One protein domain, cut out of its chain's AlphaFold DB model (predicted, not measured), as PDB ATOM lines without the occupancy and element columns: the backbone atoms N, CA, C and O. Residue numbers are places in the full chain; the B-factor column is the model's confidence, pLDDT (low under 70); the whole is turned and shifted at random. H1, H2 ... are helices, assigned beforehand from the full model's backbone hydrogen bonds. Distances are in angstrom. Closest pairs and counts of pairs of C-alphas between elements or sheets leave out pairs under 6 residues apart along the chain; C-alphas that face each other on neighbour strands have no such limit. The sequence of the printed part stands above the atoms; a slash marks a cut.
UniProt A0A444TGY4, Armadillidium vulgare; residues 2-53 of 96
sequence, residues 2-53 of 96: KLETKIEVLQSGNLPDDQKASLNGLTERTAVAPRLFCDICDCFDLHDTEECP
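What this domain is: This is residues 2 to 53 of the 96 residues of a protein of Armadillidium vulgare (UniProt A0A444TGY4). This is a long, drawn-out chain with little regular structure: helix H1 lies at one end, a loop links it to the short helix H2, and a long stretch with no named element, residues 21 to 53, runs on from H2 and holds a small looped head near the other end. In that head, residues 37 to 38 pair antiparallel with residues 43 to 44. The printed part has 52 residues with two named helices, H1 then H2, and no named strand; the class is all helix, with only 14 residues in named elements. It is extended, with a radius of gyration of the C-alphas of 18.8 A and spans of 56 by 22 by 13 A.

Where its parts are: H1, residues 2 to 11, is 14.8 A long and begins at C-alpha 2 (63.644, 8.383, -10.118). H2, residues 17 to 20, ends at C-alpha 20 (51.010, 25.427, -11.844).

How they stand to each other: H1 and H2 are apart, joined by a tight link. In H1, 5 of 6 O i to N i+4 pairs are within hydrogen-bond range; H2 is too short for one.

The domain as a whole: The C-alphas farthest apart, Lys 2 and Pro 53, are 57.1 A apart. Residues 2 to 16, 18 to 26 and 28 to 33 stand free. The printed part has no cut; pLDDT is under 70 at 25 residues, among them 13 to 31.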
ATOM      1  N   LYS A   2      64.096   7.110  -9.473       56.78
ATOM      2  CA  LYS A   2      63.644   8.383 -10.118       56.78
ATOM      3  C   LYS A   2      62.173   8.423 -10.573       56.78
ATOM      4  O   LYS A   2      61.622   9.504 -10.745       56.78
ATOM      5  N   LEU A   3      61.560   7.265 -10.828       60.78
ATOM      6  CA  LEU A   3      60.165   7.178 -11.285       60.78
ATOM      7  C   LEU A   3      59.182   7.237 -10.113       60.78
ATOM      8  O   LEU A   3      58.197   7.958 -10.186       60.78
ATOM      9  N   GLU A   4      59.492   6.538  -9.022       71.69
ATOM     10  CA  GLU A   4      58.660   6.497  -7.810       71.69
ATOM     11  C   GLU A   4      58.519   7.887  -7.182       71.69
ATOM     12  O   GLU A   4      57.409   8.344  -6.941       71.69
ATOM     13  N   THR A   5      59.629   8.621  -7.060       67.69
ATOM     14  CA  THR A   5      59.627  10.012  -6.571       67.69
ATOM     15  C   THR A   5      58.812  10.951  -7.458       67.69
ATOM     16  O   THR A   5      58.170  11.870  -6.961       67.69
ATOM     17  N   LYS A   6      58.792  10.730  -8.778       69.62
ATOM     18  CA  LYS A   6      57.991  11.547  -9.701       69.62
ATOM     19  C   LYS A   6      56.489  11.277  -9.554       69.62
ATOM     20  O   LYS A   6      55.699  12.205  -9.688       69.62
ATOM     21  N   ILE A   7      56.101  10.030  -9.287       75.12
ATOM     22  CA  ILE A   7      54.699   9.644  -9.060       75.12
ATOM     23  C   ILE A   7      54.191  10.243  -7.743       75.12
ATOM     24  O   ILE A   7      53.106  10.815  -7.712       75.12
ATOM     25  N   GLU A   8      55.000  10.190  -6.689       72.25
ATOM     26  CA  GLU A   8      54.655  10.699  -5.357       72.25
ATOM     27  C   GLU A   8      54.424  12.226  -5.338       72.25
ATOM     28  O   GLU A   8      53.460  12.716  -4.746       72.25
ATOM     29  N   VAL A   9      55.243  12.994  -6.066       68.75
ATOM     30  CA  VAL A   9      55.060  14.451  -6.238       68.75
ATOM     31  C   VAL A   9      53.768  14.784  -6.995       68.75
ATOM     32  O   VAL A   9      53.086  15.749  -6.661       68.75
ATOM     33  N   LEU A  10      53.391  13.977  -7.992       66.50
ATOM     34  CA  LEU A  10      52.147  14.180  -8.742       66.50
ATOM     35  C   LEU A  10      50.906  13.813  -7.915       66.50
ATOM     36  O   LEU A  10      49.888  14.491  -8.013       66.50
ATOM     37  N   GLN A  11      50.988  12.767  -7.087       72.62
ATOM     38  CA  GLN A  11      49.886  12.315  -6.229       72.62
ATOM     39  C   GLN A  11      49.641  13.237  -5.029       72.62
ATOM     40  O   GLN A  11      48.500  13.402  -4.608       72.62
ATOM     41  N   SER A  12      50.691  13.858  -4.486       71.75
ATOM     42  CA  SER A  12      50.591  14.779  -3.342       71.75
ATOM     43  C   SER A  12      50.057  16.173  -3.699       71.75
ATOM     44  O   SER A  12      49.810  16.975  -2.799       71.75
ATOM     45  N   GLY A  13      49.871  16.484  -4.988       59.97
ATOM     46  CA  GLY A  13      49.278  17.746  -5.452       59.97
ATOM     47  C   GLY A  13      50.127  18.998  -5.197       59.97
ATOM     48  O   GLY A  13      49.690  20.107  -5.505       59.97
ATOM     49  N   ASN A  14      51.343  18.852  -4.663       64.75
ATOM     50  CA  ASN A  14      52.228  19.964  -4.331       64.75
ATOM     51  C   ASN A  14      53.140  20.291  -5.523       64.75
ATOM     52  O   ASN A  14      54.327  19.963  -5.545       64.75
ATOM     53  N   LEU A  15      52.551  20.883  -6.566       63.16
ATOM     54  CA  LEU A  15      53.316  21.434  -7.683       63.16
ATOM     55  C   LEU A  15      53.864  22.815  -7.302       63.16
ATOM     56  O   LEU A  15      53.104  23.641  -6.789       63.16
ATOM     57  N   PRO A  16      55.147  23.096  -7.580       63.28
ATOM     58  CA  PRO A  16      55.699  24.430  -7.394       63.28
ATOM     59  C   PRO A  16      55.007  25.418  -8.360       63.28
ATOM     60  O   PRO A  16      54.548  25.034  -9.442       63.28
ATOM     61  N   ASP A  17      54.854  26.676  -7.930       59.50
ATOM     62  CA  ASP A  17      54.001  27.694  -8.579       59.50
ATOM     63  C   ASP A  17      54.306  27.907 -10.076       59.50
ATOM     64  O   ASP A  17      53.416  28.208 -10.874       59.50
ATOM     65  N   ASP A  18      55.554  27.689 -10.479       61.28
ATOM     66  CA  ASP A  18      56.062  27.753 -11.849       61.28
ATOM     67  C   ASP A  18      55.527  26.632 -12.759       61.28
ATOM     68  O   ASP A  18      55.324  26.860 -13.953       61.28
ATOM     69  N   GLN A  19      55.212  25.450 -12.216       59.19
ATOM     70  CA  GLN A  19      54.559  24.360 -12.958       59.19
ATOM     71  C   GLN A  19      53.027  24.428 -12.901       59.19
ATOM     72  O   GLN A  19      52.358  23.886 -13.786       59.19
ATOM     73  N   LYS A  20      52.456  25.145 -11.922       54.12
ATOM     74  CA  LYS A  20      51.010  25.427 -11.844       54.12
ATOM     75  C   LYS A  20      50.513  26.234 -13.054       54.12
ATOM     76  O   LYS A  20      49.386  26.035 -13.503       54.12
ATOM     77  N   ALA A  21      51.355  27.099 -13.626       55.66
ATOM     78  CA  ALA A  21      51.015  27.921 -14.791       55.66
ATOM     79  C   ALA A  21      50.846  27.116 -16.100       55.66
ATOM     80  O   ALA A  21      50.095  27.531 -16.981       55.66
ATOM     81  N   SER A  22      51.491  25.950 -16.232       58.59
ATOM     82  CA  SER A  22      51.381  25.089 -17.425       58.59
ATOM     83  C   SER A  22      50.139  24.187 -17.440       58.59
ATOM     84  O   SER A  22      49.900  23.489 -18.421       58.59
ATOM     85  N   LEU A  23      49.320  24.219 -16.387       57.97
ATOM     86  CA  LEU A  23      48.080  23.448 -16.255       57.97
ATOM     87  C   LEU A  23      46.850  24.165 -16.843       57.97
ATOM     88  O   LEU A  23      45.745  23.940 -16.368       57.97
ATOM     89  N   ASN A  24      47.014  25.043 -17.846       55.38
ATOM     90  CA  ASN A  24      45.907  25.710 -18.560       55.38
ATOM     91  C   ASN A  24      44.754  26.180 -17.641       55.38
ATOM     92  O   ASN A  24      43.582  25.929 -17.912       55.38
ATOM     93  N   GLY A  25      45.071  26.833 -16.520       53.44
ATOM     94  CA  GLY A  25      44.047  27.375 -15.619       53.44
ATOM     95  C   GLY A  25      43.323  26.355 -14.727       53.44
ATOM     96  O   GLY A  25      42.360  26.729 -14.065       53.44
ATOM     97  N   LEU A  26      43.804  25.111 -14.607       53.50
ATOM     98  CA  LEU A  26      43.277  24.099 -13.672       53.50
ATOM     99  C   LEU A  26      43.615  24.397 -12.193       53.50
ATOM    100  O   LEU A  26      43.528  23.536 -11.322       53.50
ATOM    101  N   THR A  27      44.039  25.619 -11.877       55.38
ATOM    102  CA  THR A  27      44.350  26.048 -10.514       55.38
ATOM    103  C   THR A  27      43.106  26.655  -9.870       55.38
ATOM    104  O   THR A  27      42.954  27.872  -9.836       55.38
ATOM    105  N   GLU A  28      42.211  25.796  -9.384       61.28
ATOM    106  CA  GLU A  28      41.296  26.025  -8.245       61.28
ATOM    107  C   GLU A  28      40.369  27.268  -8.245       61.28
ATOM    108  O   GLU A  28      39.680  27.491  -7.255       61.28
ATOM    109  N   ARG A  29      40.285  28.089  -9.303       55.47
ATOM    110  CA  ARG A  29      39.532  29.367  -9.257       55.47
ATOM    111  C   ARG A  29      38.535  29.633 -10.381       55.47
ATOM    112  O   ARG A  29      37.876  30.666 -10.369       55.47
ATOM    113  N   THR A  30      38.321  28.672 -11.267       55.72
ATOM    114  CA  THR A  30      37.140  28.641 -12.143       55.72
ATOM    115  C   THR A  30      36.618  27.215 -12.213       55.72
ATOM    116  O   THR A  30      36.557  26.617 -13.283       55.72
ATOM    117  N   ALA A  31      36.299  26.626 -11.058       63.12
ATOM    118  CA  ALA A  31      35.461  25.436 -11.051       63.12
ATOM    119  C   ALA A  31      34.088  25.879 -11.567       63.12
ATOM    120  O   ALA A  31      33.277  26.418 -10.816       63.12
ATOM    121  N   VAL A  32      33.879  25.762 -12.882       72.56
ATOM    122  CA  VAL A  32      32.547  25.878 -13.472       72.56
ATOM    123  C   VAL A  32      31.675  24.914 -12.684       72.56
ATOM    124  O   VAL A  32      32.050  23.750 -12.522       72.56
ATOM    125  N   ALA A  33      30.580  25.426 -12.120       79.00
ATOM    126  CA  ALA A  33      29.674  24.602 -11.340       79.00
ATOM    127  C   ALA A  33      29.295  23.359 -12.166       79.00
ATOM    128  O   ALA A  33      29.119  23.486 -13.385       79.00
ATOM    129  N   PRO A  34      29.208  22.168 -11.542       87.25
ATOM    130  CA  PRO A  34      28.714  20.983 -12.227       87.25
ATOM    131  C   PRO A  34      27.425  21.320 -12.976       87.25
ATOM    132  O   PRO A  34      26.544  21.980 -12.425       87.25
ATOM    133  N   ARG A  35      27.347  20.925 -14.250       89.75
ATOM    134  CA  ARG A  35      26.155  21.185 -15.063       89.75
ATOM    135  C   ARG A  35      24.964  20.459 -14.459       89.75
ATOM    136  O   ARG A  35      25.102  19.314 -14.027       89.75
ATOM    137  N   LEU A  36      23.814  21.124 -14.457       91.38
ATOM    138  CA  LEU A  36      22.576  20.529 -13.977       91.38
ATOM    139  C   LEU A  36      22.108  19.493 -15.004       91.38
ATOM    140  O   LEU A  36      22.135  19.762 -16.205       91.38
ATOM    141  N   PHE A  37      21.710  18.309 -14.553       95.88
ATOM    142  CA  PHE A  37      21.251  17.225 -15.415       95.88
ATOM    143  C   PHE A  37      20.053  16.544 -14.766       95.88
ATOM    144  O   PHE A  37      20.107  16.201 -13.589       95.88
ATOM    145  N   CYS A  38      18.994  16.354 -15.545       96.50
ATOM    146  CA  CYS A  38      17.827  15.582 -15.152       96.50
ATOM    147  C   CYS A  38      17.928  14.184 -15.770       96.50
ATOM    148  O   CYS A  38      17.849  14.037 -16.992       96.50
ATOM    149  N   ASP A  39      18.073  13.170 -14.921       94.75
ATOM    150  CA  ASP A  39      18.170  11.750 -15.285       94.75
ATOM    151  C   ASP A  39      16.824  11.108 -15.671       94.75
ATOM    152  O   ASP A  39      16.797  10.044 -16.283       94.75
ATOM    153  N   ILE A  40      15.693  11.760 -15.379       94.06
ATOM    154  CA  ILE A  40      14.352  11.284 -15.768       94.06
ATOM    155  C   ILE A  40      14.070  11.541 -17.255       94.06
ATOM    156  O   ILE A  40      13.347  10.783 -17.913       94.06
ATOM    157  N   CYS A  41      14.567  12.652 -17.802       94.94
ATOM    158  CA  CYS A  41      14.294  13.033 -19.190       94.94
ATOM    159  C   CYS A  41      15.534  13.336 -20.032       94.94
ATOM    160  O   CYS A  41      15.383  13.865 -21.134       94.94
ATOM    161  N   ASP A  42      16.720  13.004 -19.523       94.31
ATOM    162  CA  ASP A  42      18.012  13.116 -20.199       94.31
ATOM    163  C   ASP A  42      18.309  14.518 -20.757       94.31
ATOM    164  O   ASP A  42      18.814  14.675 -21.873       94.31
ATOM    165  N   CYS A  43      17.989  15.568 -19.993       94.19
ATOM    166  CA  CYS A  43      18.237  16.950 -20.408       94.19
ATOM    167  C   CYS A  43      19.192  17.682 -19.461       94.19
ATOM    168  O   CYS A  43      19.201  17.451 -18.253       94.19
ATOM    169  N   PHE A  44      20.004  18.575 -20.029       96.06
ATOM    170  CA  PHE A  44      20.941  19.412 -19.283       96.06
ATOM    171  C   PHE A  44      20.391  20.826 -19.109       96.06
ATOM    172  O   PHE A  44      19.725  21.343 -20.005       96.06
ATOM    173  N   ASP A  45      20.741  21.455 -17.989       93.81
ATOM    174  CA  ASP A  45      20.568  22.882 -17.677       93.81
ATOM    175  C   ASP A  45      19.119  23.422 -17.716       93.81
ATOM    176  O   ASP A  45      18.919  24.631 -17.609       93.81
ATOM    177  N   LEU A  46      18.104  22.561 -17.859       94.56
ATOM    178  CA  LEU A  46      16.690  22.963 -17.873       94.56
ATOM    179  C   LEU A  46      16.046  22.901 -16.484       94.56
ATOM    180  O   LEU A  46      15.417  23.863 -16.059       94.56
ATOM    181  N   HIS A  47      16.163  21.754 -15.826       93.56
ATOM    182  CA  HIS A  47      15.653  21.452 -14.489       93.56
ATOM    183  C   HIS A  47      16.510  20.324 -13.898       93.56
ATOM    184  O   HIS A  47      17.259  19.668 -14.632       93.56
ATOM    185  N   ASP A  48      16.421  20.108 -12.591       93.12
ATOM    186  CA  ASP A  48      16.982  18.927 -11.938       93.12
ATOM    187  C   ASP A  48      15.972  17.767 -11.915       93.12
ATOM    188  O   ASP A  48      14.859  17.879 -12.419       93.12
ATOM    189  N   THR A  49      16.351  16.629 -11.346       91.56
ATOM    190  CA  THR A  49      15.461  15.467 -11.216       91.56
ATOM    191  C   THR A  49      14.187  15.779 -10.410       91.56
ATOM    192  O   THR A  49      13.105  15.320 -10.776       91.56
ATOM    193  N   GLU A  50      14.285  16.606  -9.362       90.25
ATOM    194  CA  GLU A  50      13.187  16.934  -8.438       90.25
ATOM    195  C   GLU A  50      12.094  17.787  -9.111       90.25
ATOM    196  O   GLU A  50      10.905  17.652  -8.814       90.25
ATOM    197  N   GLU A  51      12.481  18.649 -10.052       90.69
ATOM    198  CA  GLU A  51      11.584  19.541 -10.792       90.69
ATOM    199  C   GLU A  51      11.126  18.957 -12.140       90.69
ATOM    200  O   GLU A  51      10.499  19.651 -12.949       90.69
ATOM    201  N   CYS A  52      11.408  17.678 -12.418       92.38
ATOM    202  CA  CYS A  52      11.050  17.090 -13.701       92.38
ATOM    203  C   CYS A  52       9.528  17.030 -13.897       92.38
ATOM    204  O   CYS A  52       8.832  16.335 -13.160       92.38
ATOM    205  N   PRO A  53       8.959  17.651 -14.949       89.44
ATOM    206  CA  PRO A  53       7.518  17.593 -15.193       89.44
ATOM    207  C   PRO A  53       7.026  16.167 -15.482       89.44
ATOM    208  O   PRO A  53       5.849  15.873 -15.285       89.44
TER     209      PRO A  53